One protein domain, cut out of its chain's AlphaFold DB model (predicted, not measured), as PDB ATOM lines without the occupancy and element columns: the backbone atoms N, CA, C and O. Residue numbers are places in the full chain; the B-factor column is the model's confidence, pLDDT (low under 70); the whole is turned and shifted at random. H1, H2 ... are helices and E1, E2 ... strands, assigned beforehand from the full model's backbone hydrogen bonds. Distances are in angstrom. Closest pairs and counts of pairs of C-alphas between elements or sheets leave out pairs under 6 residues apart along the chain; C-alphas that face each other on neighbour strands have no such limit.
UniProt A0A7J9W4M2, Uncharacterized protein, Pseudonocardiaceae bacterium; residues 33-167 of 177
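Overview. This is residues 33 to 167 of the 177 residues of an uncharacterized protein of Pseudonocardiaceae bacterium (UniProt A0A7J9W4M2). H2 packs crosswise on a long helical hairpin, H3 and H4; H1 and the small ribbon of E1 and E2 lie farther out. The 135 printed residues include E1 H1 H2 E2 H3 H4, in class mostly helix. The whole is compact, radius of gyration of the C-alphas 16.3 A, spanning 45 by 35 by 23 A.

Arrangement. E1, residues 33 to 36, is parallel to E2, 93 to 95; N 36 and O 94, 2.9 A, are within hydrogen-bond range. With H1, 60 to 65, and H2, 73 to 81, between them, they form a strand-helix-strand unit, its crossover left-handed. H2 touches H3, 109 to 128, at residues 117 to 121 alone; C-alphas 74 and 121 are closest, 5.8 A. H3 and H4, 138 to 166, form a hairpin at a shallow tilt of 13 degrees. Every O i to N i+4 pair is within range in H1, H3 and H4; H2 has 2 of 5, and 4 of 6 O i to N i+3.

Along the chain. C-alpha 33 begins E1 at (81.673, 4.120, 230.261); H4 is 41.9 A long from first to last C-alpha, and C-alpha 166 ends it at (108.085, -0.158, 237.291).

Size, cuts and confidence. The printed part has no cut; pLDDT is under 70 in 25 residues, among them 42 to 54.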
ATOM      1  N   GLU A  33      81.730   5.574 230.445       56.03
ATOM      2  CA  GLU A  33      81.673   4.120 230.261       56.03
ATOM      3  C   GLU A  33      82.035   3.398 231.564       56.03
ATOM      4  O   GLU A  33      83.013   3.751 232.232       56.03
ATOM      5  N   TYR A  34      81.285   2.340 231.890       63.91
ATOM      6  CA  TYR A  34      81.721   1.350 232.874       63.91
ATOM      7  C   TYR A  34      82.743   0.422 232.215       63.91
ATOM      8  O   TYR A  34      82.439  -0.221 231.207       63.91
ATOM      9  N   VAL A  35      83.953   0.350 232.771       66.06
ATOM     10  CA  VAL A  35      85.028  -0.496 232.239       66.06
ATOM     11  C   VAL A  35      85.012  -1.836 232.967       66.06
ATOM     12  O   VAL A  35      85.228  -1.904 234.178       66.06
ATOM     13  N   VAL A  36      84.755  -2.904 232.213       70.50
ATOM     14  CA  VAL A  36      84.619  -4.275 232.721       70.50
ATOM     15  C   VAL A  36      85.636  -5.222 232.085       70.50
ATOM     16  O   VAL A  36      86.163  -4.950 231.004       70.50
ATOM     17  N   ASP A  37      85.927  -6.334 232.750       70.75
ATOM     18  CA  ASP A  37      86.833  -7.375 232.254       70.75
ATOM     19  C   ASP A  37      86.151  -8.370 231.284       70.75
ATOM     20  O   ASP A  37      85.007  -8.184 230.833       70.75
ATOM     21  N   ALA A  38      86.878  -9.428 230.913       71.00
ATOM     22  CA  ALA A  38      86.411 -10.478 230.009       71.00
ATOM     23  C   ALA A  38      85.284 -11.343 230.613       71.00
ATOM     24  O   ALA A  38      84.534 -11.985 229.873       71.00
ATOM     25  N   GLU A  39      85.087 -11.264 231.927       75.94
ATOM     26  CA  GLU A  39      84.090 -11.967 232.729       75.94
ATOM     27  C   GLU A  39      82.888 -11.055 233.056       75.94
ATOM     28  O   GLU A  39      81.808 -11.538 233.392       75.94
ATOM     29  N   GLY A  40      83.031  -9.738 232.860       71.38
ATOM     30  CA  GLY A  40      82.009  -8.718 233.105       71.38
ATOM     31  C   GLY A  40      82.064  -8.077 234.496       71.38
ATOM     32  O   GLY A  40      81.133  -7.355 234.850       71.38
ATOM     33  N   GLN A  41      83.117  -8.319 235.280       75.19
ATOM     34  CA  GLN A  41      83.337  -7.652 236.567       75.19
ATOM     35  C   GLN A  41      83.934  -6.256 236.362       75.19
ATOM     36  O   GLN A  41      84.550  -5.973 235.334       75.19
ATOM     37  N   ALA A  42      83.762  -5.369 237.346       66.75
ATOM     38  CA  ALA A  42      84.324  -4.021 237.303       66.75
ATOM     39  C   ALA A  42      85.863  -4.070 237.301       66.75
ATOM     40  O   ALA A  42      86.485  -4.497 238.271       66.75
ATOM     41  N   PHE A  43      86.475  -3.604 236.212       65.94
ATOM     42  CA  PHE A  43      87.930  -3.585 236.035       65.94
ATOM     43  C   PHE A  43      88.572  -2.315 236.622       65.94
ATOM     44  O   PHE A  43      89.770  -2.279 236.909       65.94
ATOM     45  N   ALA A  44      87.777  -1.260 236.803       63.53
ATOM     46  CA  ALA A  44      88.169  -0.021 237.457       63.53
ATOM     47  C   ALA A  44      86.962   0.620 238.159       63.53
ATOM     48  O   ALA A  44      85.823   0.473 237.718       63.53
ATOM     49  N   GLU A  45      87.215   1.325 239.263       55.97
ATOM     50  CA  GLU A  45      86.183   2.076 239.980       55.97
ATOM     51  C   GLU A  45      85.924   3.438 239.321       55.97
ATOM     52  O   GLU A  45      86.854   4.214 239.074       55.97
ATOM     53  N   GLY A  46      84.640   3.752 239.138       57.56
ATOM     54  CA  GLY A  46      84.154   5.057 238.698       57.56
ATOM     55  C   GLY A  46      83.728   5.121 237.233       57.56
ATOM     56  O   GLY A  46      83.735   4.142 236.493       57.56
ATOM     57  N   GLU A  47      83.321   6.321 236.832       54.91
ATOM     58  CA  GLU A  47      83.008   6.657 235.448       54.91
ATOM     59  C   GLU A  47      84.284   7.037 234.697       54.91
ATOM     60  O   GLU A  47      85.007   7.957 235.090       54.91
ATOM     61  N   HIS A  48      84.550   6.357 233.585       54.03
ATOM     62  CA  HIS A  48      85.654   6.711 232.699       54.03
ATOM     63  C   HIS A  48      85.113   7.490 231.501       54.03
ATOM     64  O   HIS A  48      84.059   7.121 230.987       54.03
ATOM     65  N   PRO A  49      85.785   8.564 231.038       54.00
ATOM     66  CA  PRO A  49      85.363   9.249 229.820       54.00
ATOM     67  C   PRO A  49      85.348   8.232 228.680       54.00
ATOM     68  O   PRO A  49      86.360   7.557 228.476       54.00
ATOM     69  N   GLY A  50      84.212   8.111 227.988       51.12
ATOM     70  CA  GLY A  50      83.996   7.057 227.007       51.12
ATOM     71  C   GLY A  50      85.123   7.007 225.988       51.12
ATOM     72  O   GLY A  50      85.508   8.043 225.438       51.12
ATOM     73  N   GLY A  51      85.682   5.808 225.837       51.19
ATOM     74  CA  GLY A  51      86.825   5.505 224.984       51.19
ATOM     75  C   GLY A  51      86.467   4.503 223.890       51.19
ATOM     76  O   GLY A  51      87.343   3.756 223.439       51.19
ATOM     77  N   SER A  52      85.177   4.409 223.551       56.38
ATOM     78  CA  SER A  52      84.657   3.529 222.521       56.38
ATOM     79  C   SER A  52      83.903   4.278 221.427       56.38
ATOM     80  O   SER A  52      82.896   4.947 221.655       56.38
ATOM     81  N   THR A  53      84.272   3.978 220.181       56.50
ATOM     82  CA  THR A  53      83.593   4.410 218.952       56.50
ATOM     83  C   THR A  53      82.092   4.085 218.944       56.50
ATOM     84  O   THR A  53      81.329   4.695 218.198       56.50
ATOM     85  N   SER A  54      81.659   3.133 219.779       59.50
ATOM     86  CA  SER A  54      80.258   2.749 219.987       59.50
ATOM     87  C   SER A  54      79.410   3.780 220.753       59.50
ATOM     88  O   SER A  54      78.185   3.683 220.720       59.50
ATOM     89  N   THR A  55      80.016   4.789 221.392       70.69
ATOM     90  CA  THR A  55      79.307   5.820 222.176       70.69
ATOM     91  C   THR A  55      79.281   7.208 221.521       70.69
ATOM     92  O   THR A  55      78.682   8.154 222.047       70.69
ATOM     93  N   LEU A  56      79.879   7.345 220.333       77.62
ATOM     94  CA  LEU A  56      80.018   8.609 219.614       77.62
ATOM     95  C   LEU A  56      79.079   8.698 218.404       77.62
ATOM     96  O   LEU A  56      79.207   7.963 217.429       77.62
ATOM     97  N   VAL A  57      78.188   9.693 218.418       83.88
ATOM     98  CA  VAL A  57      77.388  10.086 217.246       83.88
ATOM     99  C   VAL A  57      77.924  11.406 216.699       83.88
ATOM    100  O   VAL A  57      77.844  12.443 217.359       83.88
ATOM    101  N   VAL A  58      78.465  11.368 215.480       86.06
ATOM    102  CA  VAL A  58      79.105  12.513 214.812       86.06
ATOM    103  C   VAL A  58      78.391  12.880 213.514       86.06
ATOM    104  O   VAL A  58      77.937  12.018 212.763       86.06
ATOM    105  N   ARG A  59      78.312  14.181 213.202       89.12
ATOM    106  CA  ARG A  59      77.805  14.639 211.899       89.12
ATOM    107  C   ARG A  59      78.805  14.269 210.804       89.12
ATOM    108  O   ARG A  59      79.946  14.726 210.835       89.12
ATOM    109  N   THR A  60      78.357  13.522 209.795       91.50
ATOM    110  CA  THR A  60      79.198  12.984 208.710       91.50
ATOM    111  C   THR A  60      80.040  14.040 207.988       91.50
ATOM    112  O   THR A  60      81.157  13.740 207.581       91.50
ATOM    113  N   GLY A  61      79.538  15.274 207.838       93.25
ATOM    114  CA  GLY A  61      80.306  16.393 207.276       93.25
ATOM    115  C   GLY A  61      81.552  16.707 208.108       93.25
ATOM    116  O   GLY A  61      82.665  16.476 207.649       93.25
ATOM    117  N   ALA A  62      81.362  17.107 209.368       92.00
ATOM    118  CA  ALA A  62      82.462  17.432 210.280       92.00
ATOM    119  C   ALA A  62      83.423  16.247 210.508       92.00
ATOM    120  O   ALA A  62      84.638  16.421 210.557       92.00
ATOM    121  N   ALA A  63      82.898  15.018 210.562       91.69
ATOM    122  CA  ALA A  63      83.717  13.809 210.657       91.69
ATOM    123  C   ALA A  63      84.608  13.581 209.417       91.69
ATOM    124  O   ALA A  63      85.714  13.054 209.543       91.69
ATOM    125  N   ARG A  64      84.164  13.980 208.215       95.44
ATOM    126  CA  ARG A  64      84.960  13.863 206.979       95.44
ATOM    127  C   ARG A  64      86.112  14.861 206.923       95.44
ATOM    128  O   ARG A  64      87.142  14.500 206.348       95.44
ATOM    129  N   ASP A  65      85.951  16.042 207.516       95.88
ATOM    130  CA  ASP A  65      86.995  17.072 207.610       95.88
ATOM    131  C   ASP A  65      88.147  16.627 208.521       95.88
ATOM    132  O   ASP A  65      89.305  16.968 208.290       95.88
ATOM    133  N   LEU A  66      87.863  15.798 209.527       94.75
ATOM    134  CA  LEU A  66      88.856  15.291 210.479       94.75
ATOM    135  C   LEU A  66      89.731  14.145 209.933       94.75
ATOM    136  O   LEU A  66      90.662  13.728 210.609       94.75
ATOM    137  N   ARG A  67      89.481  13.645 208.715       94.88
ATOM    138  CA  ARG A  67      90.250  12.533 208.121       94.88
ATOM    139  C   ARG A  67      91.688  12.933 207.732       94.88
ATOM    140  O   ARG A  67      91.873  14.053 207.258       94.88
ATOM    141  N   PRO A  68      92.672  12.013 207.793       94.44
ATOM    142  CA  PRO A  68      92.560  10.621 208.243       94.44
ATOM    143  C   PRO A  68      92.381  10.523 209.764       94.44
ATOM    144  O   PRO A  68      92.998  11.275 210.506       94.44
ATOM    145  N   VAL A  69      91.531   9.595 210.211       89.62
ATOM    146  CA  VAL A  69      91.250   9.353 211.634       89.62
ATOM    147  C   VAL A  69      91.852   8.008 212.028       89.62
ATOM    148  O   VAL A  69      91.496   6.991 211.439       89.62
ATOM    149  N   THR A  70      92.743   8.007 213.019       87.19
ATOM    150  CA  THR A  70      93.370   6.794 213.588       87.19
ATOM    151  C   THR A  70      92.819   6.421 214.965       87.19
ATOM    152  O   THR A  70      93.002   5.297 215.424       87.19
ATOM    153  N   ASN A  71      92.137   7.356 215.628       90.19
ATOM    154  CA  ASN A  71      91.546   7.199 216.951       90.19
ATOM    155  C   ASN A  71      90.360   8.172 217.101       90.19
ATOM    156  O   ASN A  71      90.346   9.252 216.512       90.19
ATOM    157  N   GLU A  72      89.369   7.809 217.902       86.88
ATOM    158  CA  GLU A  72      88.162   8.603 218.153       86.88
ATOM    159  C   GLU A  72      88.387   9.984 218.798       86.88
ATOM    160  O   GLU A  72      87.543  10.868 218.644       86.88
ATOM    161  N   LEU A  73      89.542  10.223 219.431       89.06
ATOM    162  CA  LEU A  73      89.930  11.522 219.990       89.06
ATOM    163  C   LEU A  73      89.931  12.640 218.928       89.06
ATOM    164  O   LEU A  73      89.714  13.805 219.252       89.06
ATOM    165  N   PHE A  74      90.065  12.296 217.643       92.38
ATOM    166  CA  PHE A  74      89.839  13.229 216.535       92.38
ATOM    167  C   PHE A  74      88.448  13.868 216.581       92.38
ATOM    168  O   PHE A  74      88.311  15.050 216.287       92.38
ATOM    169  N   PHE A  75      87.414  13.128 216.982       90.44
ATOM    170  CA  PHE A  75      86.061  13.659 217.121       90.44
ATOM    171  C   PHE A  75      85.884  14.488 218.400       90.44
ATOM    172  O   PHE A  75      84.989  15.329 218.447       90.44
ATOM    173  N   HIS A  76      86.760  14.330 219.403       88.38
ATOM    174  CA  HIS A  76      86.737  15.122 220.643       88.38
ATOM    175  C   HIS A  76      87.054  16.599 220.398       88.38
ATOM    176  O   HIS A  76      86.511  17.456 221.092       88.38
ATOM    177  N   VAL A  77      87.772  16.905 219.313       92.12
ATOM    178  CA  VAL A  77      87.901  18.256 218.740       92.12
ATOM    179  C   VAL A  77      86.552  18.961 218.580       92.12
ATOM    180  O   VAL A  77      86.448  20.153 218.863       92.12
ATOM    181  N   LEU A  78      85.507  18.247 218.146       91.81
ATOM    182  CA  LEU A  78      84.189  18.847 217.944       91.81
ATOM    183  C   LEU A  78      83.567  19.285 219.278       91.81
ATOM    184  O   LEU A  78      82.873  20.296 219.301       91.81
ATOM    185  N   ALA A  79      83.829  18.594 220.393       87.69
ATOM    186  CA  ALA A  79      83.410  19.051 221.725       87.69
ATOM    187  C   ALA A  79      84.256  20.207 222.216       87.69
ATOM    188  O   ALA A  79      83.703  21.182 222.712       87.69
ATOM    189  N   ASP A  80      85.575  20.064 222.076       89.12
ATOM    190  CA  ASP A  80      86.560  21.022 222.565       89.12
ATOM    191  C   ASP A  80      86.378  22.396 221.879       89.12
ATOM    192  O   ASP A  80      86.734  23.416 222.462       89.12
ATOM    193  N   LEU A  81      85.778  22.442 220.673       91.38
ATOM    194  CA  LEU A  81      85.331  23.674 219.994       91.38
ATOM    195  C   LEU A  81      83.827  23.986 220.100       91.38
ATOM    196  O   LEU A  81      83.426  25.094 219.745       91.38
ATOM    197  N   GLY A  82      83.012  23.042 220.578       88.44
ATOM    198  CA  GLY A  82      81.620  23.281 220.957       88.44
ATOM    199  C   GLY A  82      80.485  22.810 220.020       88.44
ATOM    200  O   GLY A  82      79.595  23.594 219.698       88.44
ATOM    201  N   HIS A  83      80.418  21.526 219.609       87.44
ATOM    202  CA  HIS A  83      79.533  21.098 218.493       87.44
ATOM    203  C   HIS A  83      78.629  19.797 218.609       87.44
ATOM    204  O   HIS A  83      78.525  19.069 217.625       87.44
ATOM    205  N   GLY A  84      77.852  19.524 219.705       82.38
ATOM    206  CA  GLY A  84      76.565  18.709 219.651       82.38
ATOM    207  C   GLY A  84      75.826  17.922 220.838       82.38
ATOM    208  O   GLY A  84      74.779  17.354 220.535       82.38
ATOM    209  N   VAL A  85      76.285  17.774 222.114       77.81
ATOM    210  CA  VAL A  85      75.524  17.314 223.333       77.81
ATOM    211  C   VAL A  85      76.185  16.200 224.216       77.81
ATOM    212  O   VAL A  85      75.889  15.046 223.915       77.81
ATOM    213  N   ARG A  86      77.016  16.426 225.273       73.38
ATOM    214  CA  ARG A  86      77.395  15.319 226.218       73.38
ATOM    215  C   ARG A  86      76.147  14.732 226.906       73.38
ATOM    216  O   ARG A  86      75.268  15.485 227.315       73.38
ATOM    217  N   VAL A  87      76.072  13.406 227.035       72.56
ATOM    218  CA  VAL A  87      75.023  12.715 227.815       72.56
ATOM    219  C   VAL A  87      75.575  12.471 229.226       72.56
ATOM    220  O   VAL A  87      76.725  12.043 229.315       72.56
ATOM    221  N   PRO A  88      74.825  12.778 230.304       67.88
ATOM    222  CA  PRO A  88      75.350  12.710 231.670       67.88
ATOM    223  C   PRO A  88      75.466  11.284 232.222       67.88
ATOM    224  O   PRO A  88      76.250  11.065 233.132       67.88
ATOM    225  N   GLU A  89      74.703  10.332 231.685       70.12
ATOM    226  CA  GLU A  89      74.646   8.948 232.168       70.12
ATOM    227  C   GLU A  89      75.436   7.998 231.244       70.12
ATOM    228  O   GLU A  89      75.389   8.165 230.015       70.12
ATOM    229  N   PRO A  90      76.133   6.981 231.791       67.69
ATOM    230  CA  PRO A  90      76.742   5.920 230.996       67.69
ATOM    231  C   PRO A  90      75.702   5.123 230.202       67.69
ATOM    232  O   PRO A  90      74.760   4.570 230.765       67.69
ATOM    233  N   LEU A  91      75.891   5.024 228.883       70.69
ATOM    234  CA  LEU A  91      74.967   4.306 227.987       70.69
ATOM    235  C   LEU A  91      75.473   2.922 227.544       70.69
ATOM    236  O   LEU A  91      74.774   2.225 226.812       70.69
ATOM    237  N   THR A  92      76.685   2.522 227.938       70.38
ATOM    238  CA  THR A  92      77.270   1.228 227.556       70.38
ATOM    239  C   THR A  92      78.277   0.712 228.588       70.38
ATOM    240  O   THR A  92      78.734   1.448 229.464       70.38
ATOM    241  N   HIS A  93      78.655  -0.555 228.428       70.81
ATOM    242  CA  HIS A  93      79.738  -1.207 229.158       70.81
ATOM    243  C   HIS A  93      80.880  -1.502 228.181       70.81
ATOM    244  O   HIS A  93      80.669  -2.162 227.161       70.81
ATOM    245  N   TYR A  94      82.091  -1.038 228.486       70.62
ATOM    246  CA  TYR A  94      83.276  -1.314 227.679       70.62
ATOM    247  C   TYR A  94      84.040  -2.509 228.255       70.62
ATOM    248  O   TYR A  94      84.618  -2.424 229.340       70.62
ATOM    249  N   ARG A  95      84.068  -3.623 227.514       71.62
ATOM    250  CA  ARG A  95      84.849  -4.814 227.872       71.62
ATOM    251  C   ARG A  95      86.305  -4.668 227.427       71.62
ATOM    252  O   ARG A  95      86.594  -4.531 226.239       71.62
ATOM    253  N   VAL A  96      87.230  -4.775 228.377       67.69
ATOM    254  CA  VAL A  96      88.666  -4.884 228.105       67.69
ATOM    255  C   VAL A  96      88.992  -6.333 227.745       67.69
ATOM    256  O   VAL A  96      88.856  -7.234 228.566       67.69
ATOM    257  N   HIS A  97      89.448  -6.561 226.517       65.38
ATOM    258  CA  HIS A  97      89.980  -7.859 226.097       65.38
ATOM    259  C   HIS A  97      91.446  -8.017 226.526       65.38
ATOM    260  O   HIS A  97      92.201  -7.042 226.508       65.38
ATOM    261  N   GLU A  98      91.868  -9.246 226.849       60.34
ATOM    262  CA  GLU A  98      93.261  -9.553 227.224       60.34
ATOM    263  C   GLU A  98      94.277  -9.085 226.173       60.34
ATOM    264  O   GLU A  98      95.286  -8.462 226.504       60.34
ATOM    265  N   ALA A  99      93.973  -9.333 224.897       61.47
ATOM    266  CA  ALA A  99      94.699  -8.794 223.755       61.47
ATOM    267  C   ALA A  99      94.157  -7.398 223.390       61.47
ATOM    268  O   ALA A  99      93.464  -7.216 222.389       61.47
ATOM    269  N   SER A 100      94.447  -6.397 224.223       64.31
ATOM    270  CA  SER A 100      94.134  -5.000 223.903       64.31
ATOM    271  C   SER A 100      95.146  -4.429 222.908       64.31
ATOM    272  O   SER A 100      96.349  -4.476 223.159       64.31
ATOM    273  N   MET A 101      94.662  -3.759 221.855       61.03
ATOM    274  CA  MET A 101      95.477  -2.961 220.915       61.03
ATOM    275  C   MET A 101      96.385  -1.913 221.584       61.03
ATOM    276  O   MET A 101      97.263  -1.364 220.928       61.03
ATOM    277  N   THR A 102      96.146  -1.591 222.857       66.50
ATOM    278  CA  THR A 102      96.831  -0.507 223.576       66.50
ATOM    279  C   THR A 102      97.803  -0.979 224.659       66.50
ATOM    280  O   THR A 102      98.273  -0.132 225.412       66.50
ATOM    281  N   ASP A 103      98.045  -2.299 224.764       71.31
ATOM    282  CA  ASP A 103      98.829  -2.979 225.815       71.31
ATOM    283  C   ASP A 103      98.902  -2.192 227.134       71.31
ATOM    284  O   ASP A 103      99.882  -1.529 227.483       71.31
ATOM    285  N   ARG A 104      97.804  -2.271 227.888       73.12
ATOM    286  CA  ARG A 104      97.673  -1.603 229.185       73.12
ATOM    287  C   ARG A 104      98.414  -2.343 230.308       73.12
ATOM    288  O   ARG A 104      98.407  -1.849 231.432       73.12
ATOM    289  N   ARG A 105      99.018  -3.508 230.023       75.06
ATOM    290  CA  ARG A 105      99.791  -4.312 230.984       75.06
ATOM    291  C   ARG A 105     101.239  -3.822 231.048       75.06
ATOM    292  O   ARG A 105     101.792  -3.749 232.142       75.06
ATOM    293  N   THR A 106     101.828  -3.413 229.921       82.38
ATOM    294  CA  THR A 106     103.198  -2.875 229.892       82.38
ATOM    295  C   THR A 106     103.262  -1.411 230.370       82.38
ATOM    296  O   THR A 106     102.638  -0.525 229.772       82.38
ATOM    297  N   PRO A 107     104.056  -1.091 231.414       86.50
ATOM    298  CA  PRO A 107     104.203   0.268 231.932       86.50
ATOM    299  C   PRO A 107     104.648   1.279 230.867       86.50
ATOM    300  O   PRO A 107     105.685   1.142 230.218       86.50
ATOM    301  N   GLY A 108     103.846   2.329 230.700       86.75
ATOM    302  CA  GLY A 108     104.112   3.434 229.775       86.75
ATOM    303  C   GLY A 108     103.499   3.290 228.379       86.75
ATOM    304  O   GLY A 108     103.176   4.318 227.793       86.75
ATOM    305  N   VAL A 109     103.233   2.076 227.879       87.56
ATOM    306  CA  VAL A 109     102.814   1.859 226.473       87.56
ATOM    307  C   VAL A 109     101.509   2.581 226.126       87.56
ATOM    308  O   VAL A 109     101.487   3.375 225.187       87.56
ATOM    309  N   PHE A 110     100.453   2.424 226.931       85.88
ATOM    310  CA  PHE A 110      99.203   3.171 226.720       85.88
ATOM    311  C   PHE A 110      99.388   4.700 226.755       85.88
ATOM    312  O   PHE A 110      98.674   5.428 226.070       85.88
ATOM    313  N   ALA A 111     100.339   5.209 227.545       89.19
ATOM    314  CA  ALA A 111     100.577   6.647 227.625       89.19
ATOM    315  C   ALA A 111     101.319   7.162 226.381       89.19
ATOM    316  O   ALA A 111     100.900   8.171 225.823       89.19
ATOM    317  N   ASP A 112     102.321   6.441 225.871       92.75
ATOM    318  CA  ASP A 112     102.953   6.794 224.590       92.75
ATOM    319  C   ASP A 112     101.960   6.720 223.419       92.75
ATOM    320  O   ASP A 112     101.927   7.633 222.597       92.75
ATOM    321  N   TYR A 113     101.080   5.711 223.391       91.19
ATOM    322  CA  TYR A 113      99.982   5.635 222.417       91.19
ATOM    323  C   TYR A 113      99.087   6.886 222.463       91.19
ATOM    324  O   TYR A 113      98.813   7.506 221.435       91.19
ATOM    325  N   MET A 114      98.662   7.310 223.658       91.25
ATOM    326  CA  MET A 114      97.859   8.529 223.808       91.25
ATOM    327  C   MET A 114      98.639   9.805 223.459       91.25
ATOM    328  O   MET A 114      98.031  10.770 222.989       91.25
ATOM    329  N   ALA A 115      99.965   9.826 223.639       94.81
ATOM    330  CA  ALA A 115     100.807  10.926 223.179       94.81
ATOM    331  C   ALA A 115     100.816  11.024 221.646       94.81
ATOM    332  O   ALA A 115     100.530  12.095 221.113       94.81
ATOM    333  N   GLU A 116     101.047   9.905 220.954       95.75
ATOM    334  CA  GLU A 116     101.032   9.823 219.489       95.75
ATOM    335  C   GLU A 116      99.663  10.224 218.913       95.75
ATOM    336  O   GLU A 116      99.576  11.016 217.973       95.75
ATOM    337  N   VAL A 117      98.565   9.750 219.512       94.19
ATOM    338  CA  VAL A 117      97.207  10.165 219.123       94.19
ATOM    339  C   VAL A 117      97.023  11.680 219.292       94.19
ATOM    340  O   VAL A 117      96.468  12.328 218.403       94.19
ATOM    341  N   CYS A 118      97.514  12.273 220.385       96.19
ATOM    342  CA  CYS A 118      97.438  13.721 220.594       96.19
ATOM    343  C   CYS A 118      98.286  14.517 219.585       96.19
ATOM    344  O   CYS A 118      97.825  15.555 219.106       96.19
ATOM    345  N   ASP A 119      99.482  14.041 219.224       98.00
ATOM    346  CA  ASP A 119     100.303  14.653 218.169       98.00
ATOM    347  C   ASP A 119      99.590  14.606 216.813       98.00
ATOM    348  O   ASP A 119      99.511  15.618 216.115       98.00
ATOM    349  N   ASN A 120      99.009  13.453 216.465       97.44
ATOM    350  CA  ASN A 120      98.256  13.249 215.229       97.44
ATOM    351  C   ASN A 120      97.034  14.184 215.137       97.44
ATOM    352  O   ASN A 120      96.791  14.785 214.086       97.44
ATOM    353  N   VAL A 121      96.303  14.384 216.244       97.31
ATOM    354  CA  VAL A 121      95.215  15.377 216.318       97.31
ATOM    355  C   VAL A 121      95.755  16.800 216.133       97.31
ATOM    356  O   VAL A 121      95.224  17.549 215.312       97.31
ATOM    357  N   ALA A 122      96.829  17.183 216.832       98.19
ATOM    358  CA  ALA A 122      97.422  18.517 216.703       98.19
ATOM    359  C   ALA A 122      97.911  18.807 215.270       98.19
ATOM    360  O   ALA A 122      97.644  19.884 214.733       98.19
ATOM    361  N   ALA A 123      98.555  17.833 214.626       98.00
ATOM    362  CA  ALA A 123      98.988  17.919 213.236       98.00
ATOM    363  C   ALA A 123      97.800  18.042 212.264       98.00
ATOM    364  O   ALA A 123      97.871  18.802 211.295       98.00
ATOM    365  N   ARG A 124      96.674  17.360 212.524       97.81
ATOM    366  CA  ARG A 124      95.464  17.519 211.703       97.81
ATOM    367  C   ARG A 124      94.837  18.905 211.859       97.81
ATOM    368  O   ARG A 124      94.427  19.500 210.863       97.81
ATOM    369  N   LEU A 125      94.800  19.446 213.075       98.12
ATOM    370  CA  LEU A 125      94.319  20.808 213.342       98.12
ATOM    371  C   LEU A 125      95.193  21.868 212.645       98.12
ATOM    372  O   LEU A 125      94.664  22.809 212.049       98.12
ATOM    373  N   ASP A 126      96.515  21.669 212.625       98.19
ATOM    374  CA  ASP A 126      97.461  22.512 211.882       98.19
ATOM    375  C   ASP A 126      97.244  22.493 210.363       98.19
ATOM    376  O   ASP A 126      97.506  23.503 209.709       98.19
ATOM    377  N   GLN A 127      96.790  21.372 209.794       97.75
ATOM    378  CA  GLN A 127      96.425  21.276 208.375       97.75
ATOM    379  C   GLN A 127      95.102  22.003 208.101       97.75
ATOM    380  O   GLN A 127      94.986  22.737 207.119       97.75
ATOM    381  N   LEU A 128      94.111  21.829 208.984       97.62
ATOM    382  CA  LEU A 128      92.793  22.449 208.848       97.62
ATOM    383  C   LEU A 128      92.835  23.978 208.981       97.62
ATOM    384  O   LEU A 128      92.064  24.648 208.306       97.62
ATOM    385  N   ARG A 129      93.737  24.570 209.780       97.00
ATOM    386  CA  ARG A 129      93.772  26.042 209.952       97.00
ATOM    387  C   ARG A 129      94.070  26.823 208.663       97.00
ATOM    388  O   ARG A 129      93.729  28.004 208.604       97.00
ATOM    389  N   THR A 130      94.695  26.179 207.671       95.88
ATOM    390  CA  THR A 130      95.029  26.753 206.353       95.88
ATOM    391  C   THR A 130      93.792  26.930 205.473       95.88
ATOM    392  O   THR A 130      93.715  27.884 204.707       95.88
ATOM    393  N   ASN A 131      92.810  26.034 205.600       96.62
ATOM    394  CA  ASN A 131      91.499  26.148 204.966       96.62
ATOM    395  C   ASN A 131      90.432  25.652 205.958       96.62
ATOM    396  O   ASN A 131      90.071  24.470 205.915       96.62
ATOM    397  N   PRO A 132      89.996  26.506 206.904       97.31
ATOM    398  CA  PRO A 132      89.143  26.076 208.002       97.31
ATOM    399  C   PRO A 132      87.801  25.531 207.509       97.31
ATOM    400  O   PRO A 132      87.166  26.145 206.647       97.31
ATOM    401  N   PRO A 133      87.323  24.408 208.067       96.75
ATOM    402  CA  PRO A 133      85.982  23.928 207.786       96.75
ATOM    403  C   PRO A 133      84.948  24.874 208.411       96.75
ATOM    404  O   PRO A 133      85.235  25.579 209.376       96.75
ATOM    405  N   SER A 134      83.708  24.855 207.917       95.94
ATOM    406  CA  SER A 134      82.657  25.805 208.328       95.94
ATOM    407  C   SER A 134      82.265  25.757 209.814       95.94
ATOM    408  O   SER A 134      81.558  26.645 210.285       95.94
ATOM    409  N   TRP A 135      82.721  24.745 210.556       94.94
ATOM    410  CA  TRP A 135      82.549  24.605 212.002       94.94
ATOM    411  C   TRP A 135      83.734  25.138 212.832       94.94
ATOM    412  O   TRP A 135      83.681  25.052 214.050       94.94
ATOM    413  N   ALA A 136      84.798  25.698 212.245       96.88
ATOM    414  CA  ALA A 136      85.923  26.226 213.025       96.88
ATOM    415  C   ALA A 136      86.600  27.454 212.399       96.88
ATOM    416  O   ALA A 136      86.658  27.621 211.186       96.88
ATOM    417  N   ARG A 137      87.189  28.302 213.250       97.69
ATOM    418  CA  ARG A 137      88.065  29.419 212.848       97.69
ATOM    419  C   ARG A 137      89.539  29.029 213.009       97.69
ATOM    420  O   ARG A 137      89.875  28.308 213.946       97.69
ATOM    421  N   SER A 138      90.443  29.567 212.180       98.06
ATOM    422  CA  SER A 138      91.893  29.275 212.257       98.06
ATOM    423  C   SER A 138      92.504  29.509 213.646       98.06
ATOM    424  O   SER A 138      93.381  28.750 214.055       98.06
ATOM    425  N   ALA A 139      92.030  30.523 214.381       97.88
ATOM    426  CA  ALA A 139      92.455  30.794 215.758       97.88
ATOM    427  C   ALA A 139      92.084  29.637 216.705       97.88
ATOM    428  O   ALA A 139      92.967  29.030 217.297       97.88
ATOM    429  N   GLN A 140      90.805  29.232 216.721       97.75
ATOM    430  CA  GLN A 140      90.317  28.095 217.515       97.75
ATOM    431  C   GLN A 140      91.094  26.802 217.218       97.75
ATOM    432  O   GLN A 140      91.455  26.069 218.135       97.75
ATOM    433  N   LEU A 141      91.393  26.536 215.941       98.12
ATOM    434  CA  LEU A 141      92.197  25.378 215.532       98.12
ATOM    435  C   LEU A 141      93.649  25.470 216.037       98.12
ATOM    436  O   LEU A 141      94.225  24.454 216.411       98.12
ATOM    437  N   THR A 142      94.227  26.672 216.092       98.25
ATOM    438  CA  THR A 142      95.602  26.915 216.568       98.25
ATOM    439  C   THR A 142      95.719  26.761 218.089       98.25
ATOM    440  O   THR A 142      96.639  26.093 218.576       98.25
ATOM    441  N   ASP A 143      94.762  27.311 218.837       97.69
ATOM    442  CA  ASP A 143      94.696  27.196 220.299       97.69
ATOM    443  C   ASP A 143      94.467  25.735 220.718       97.69
ATOM    444  O   ASP A 143      95.127  25.202 221.621       97.69
ATOM    445  N   LEU A 144      93.583  25.036 219.998       97.25
ATOM    446  CA  LEU A 144      93.301  23.632 220.256       97.25
ATOM    447  C   LEU A 144      94.469  22.719 219.850       97.25
ATOM    448  O   LEU A 144      94.820  21.825 220.619       97.25
ATOM    449  N   ALA A 145      95.148  22.970 218.724       98.12
ATOM    450  CA  ALA A 145      96.368  22.241 218.359       98.12
ATOM    451  C   ALA A 145      97.437  22.366 219.456       98.12
ATOM    452  O   ALA A 145      98.062  21.380 219.845       98.12
ATOM    453  N   THR A 146      97.603  23.565 220.017       98.25
ATOM    454  CA  THR A 146      98.512  23.820 221.146       98.25
ATOM    455  C   THR A 146      98.092  23.051 222.399       98.25
ATOM    456  O   THR A 146      98.931  22.435 223.059       98.25
ATOM    457  N   THR A 147      96.791  22.988 222.683       97.50
ATOM    458  CA  THR A 147      96.235  22.172 223.772       97.50
ATOM    459  C   THR A 147      96.538  20.680 223.589       97.50
ATOM    460  O   THR A 147      96.973  20.032 224.542       97.50
ATOM    461  N   TYR A 148      96.391  20.133 222.378       96.88
ATOM    462  CA  TYR A 148      96.716  18.729 222.098       96.88
ATOM    463  C   TYR A 148      98.221  18.432 222.172       96.88
ATOM    464  O   TYR A 148      98.589  17.432 222.785       96.88
ATOM    465  N   ARG A 149      99.109  19.321 221.698       98.31
ATOM    466  CA  ARG A 149     100.567  19.171 221.923       98.31
ATOM    467  C   ARG A 149     100.916  19.143 223.415       98.31
ATOM    468  O   ARG A 149     101.715  18.316 223.848       98.31
ATOM    469  N   ASN A 150     100.276  19.993 224.219       97.06
ATOM    470  CA  ASN A 150     100.470  20.004 225.672       97.06
ATOM    471  C   ASN A 150      99.971  18.706 226.337       97.06
ATOM    472  O   ASN A 150     100.611  18.223 227.273       97.06
ATOM    473  N   ARG A 151      98.869  18.108 225.851       95.75
ATOM    474  CA  ARG A 151      98.415  16.767 226.275       95.75
ATOM    475  C   ARG A 151      99.431  15.685 225.882       95.75
ATOM    476  O   ARG A 151      99.787  14.879 226.735       95.75
ATOM    477  N   ALA A 152      99.966  15.721 224.658       97.19
ATOM    478  CA  ALA A 152     100.989  14.777 224.204       97.19
ATOM    479  C   ALA A 152     102.246  14.810 225.089       97.19
ATOM    480  O   ALA A 152     102.724  13.766 225.524       97.19
ATOM    481  N   THR A 153     102.751  16.000 225.435       97.31
ATOM    482  CA  THR A 153     103.888  16.148 226.361       97.31
ATOM    483  C   THR A 153     103.601  15.526 227.727       97.31
ATOM    484  O   THR A 153     104.404  14.721 228.196       97.31
ATOM    485  N   ARG A 154     102.433  15.807 228.326       95.62
ATOM    486  CA  ARG A 154     102.025  15.192 229.604       95.62
ATOM    487  C   ARG A 154     101.975  13.668 229.515       95.62
ATOM    488  O   ARG A 154     102.477  12.999 230.404       95.62
ATOM    489  N   HIS A 155     101.445  13.118 228.425       93.81
ATOM    490  CA  HIS A 155     101.397  11.674 228.226       93.81
ATOM    491  C   HIS A 155     102.789  11.029 228.085       93.81
ATOM    492  O   HIS A 155     103.011   9.966 228.659       93.81
ATOM    493  N   ARG A 156     103.761  11.680 227.427       96.62
ATOM    494  CA  ARG A 156     105.163  11.205 227.409       96.62
ATOM    495  C   ARG A 156     105.821  11.284 228.794       96.62
ATOM    496  O   ARG A 156     106.601  10.407 229.163       96.62
ATOM    497  N   ASP A 157     105.502  12.317 229.573       94.50
ATOM    498  CA  ASP A 157     105.970  12.450 230.957       94.50
ATOM    499  C   ASP A 157     105.371  11.366 231.869       94.50
ATOM    500  O   ASP A 157     106.107  10.737 232.634       94.50
ATOM    501  N   ASP A 158     104.075  11.071 231.725       88.94
ATOM    502  CA  ASP A 158     103.405   9.951 232.392       88.94
ATOM    503  C   ASP A 158     104.035   8.611 231.992       88.94
ATOM    504  O   ASP A 158     104.271   7.758 232.848       88.94
ATOM    505  N   ALA A 159     104.318   8.401 230.701       90.81
ATOM    506  CA  ALA A 159     104.933   7.174 230.204       90.81
ATOM    507  C   ALA A 159     106.313   6.933 230.830       90.81
ATOM    508  O   ALA A 159     106.625   5.808 231.226       90.81
ATOM    509  N   ARG A 160     107.110   7.999 230.979       93.38
ATOM    510  CA  ARG A 160     108.402   7.973 231.673       93.38
ATOM    511  C   ARG A 160     108.239   7.677 233.168       93.38
ATOM    512  O   ARG A 160     108.772   6.669 233.616       93.38
ATOM    513  N   CYS A 161     107.418   8.440 233.905       91.81
ATOM    514  CA  CYS A 161     107.172   8.176 235.334       91.81
ATOM    515  C   CYS A 161     106.693   6.729 235.588       91.81
ATOM    516  O   CYS A 161     107.102   6.125 236.576       91.81
ATOM    517  N   LYS A 162     105.859   6.146 234.711       86.69
ATOM    518  CA  LYS A 162     105.407   4.744 234.831       86.69
ATOM    519  C   LYS A 162     106.543   3.735 234.678       86.69
ATOM    520  O   LYS A 162     106.569   2.753 235.411       86.69
ATOM    521  N   ARG A 163     107.456   3.953 233.728       90.56
ATOM    522  CA  ARG A 163     108.631   3.089 233.518       90.56
ATOM    523  C   ARG A 163     109.596   3.189 234.693       90.56
ATOM    524  O   ARG A 163     109.993   2.159 235.224       90.56
ATOM    525  N   ASP A 164     109.873   4.409 235.147       90.94
ATOM    526  CA  ASP A 164     110.743   4.677 236.298       90.94
ATOM    527  C   ASP A 164     110.198   4.033 237.589       90.94
ATOM    528  O   ASP A 164     110.965   3.539 238.407       90.94
ATOM    529  N   GLN A 165     108.870   4.002 237.769       86.94
ATOM    530  CA  GLN A 165     108.204   3.332 238.900       86.94
ATOM    531  C   GLN A 165     108.158   1.804 238.776       86.94
ATOM    532  O   GLN A 165     108.063   1.118 239.792       86.94
ATOM    533  N   ALA A 166     108.170   1.274 237.553       84.31
ATOM    534  CA  ALA A 166     108.085  -0.158 237.291       84.31
ATOM    535  C   ALA A 166     109.445  -0.864 237.272       84.31
ATOM    536  O   ALA A 166     109.473  -2.092 237.274       84.31
ATOM    537  N   ALA A 167     110.553  -0.119 237.251       73.25
ATOM    538  CA  ALA A 167     111.896  -0.646 237.445       73.25
ATOM    539  C   ALA A 167     112.168  -0.836 238.953       73.25
ATOM    540  O   ALA A 167     112.329   0.161 239.660       73.25
TER     541      ALA A 167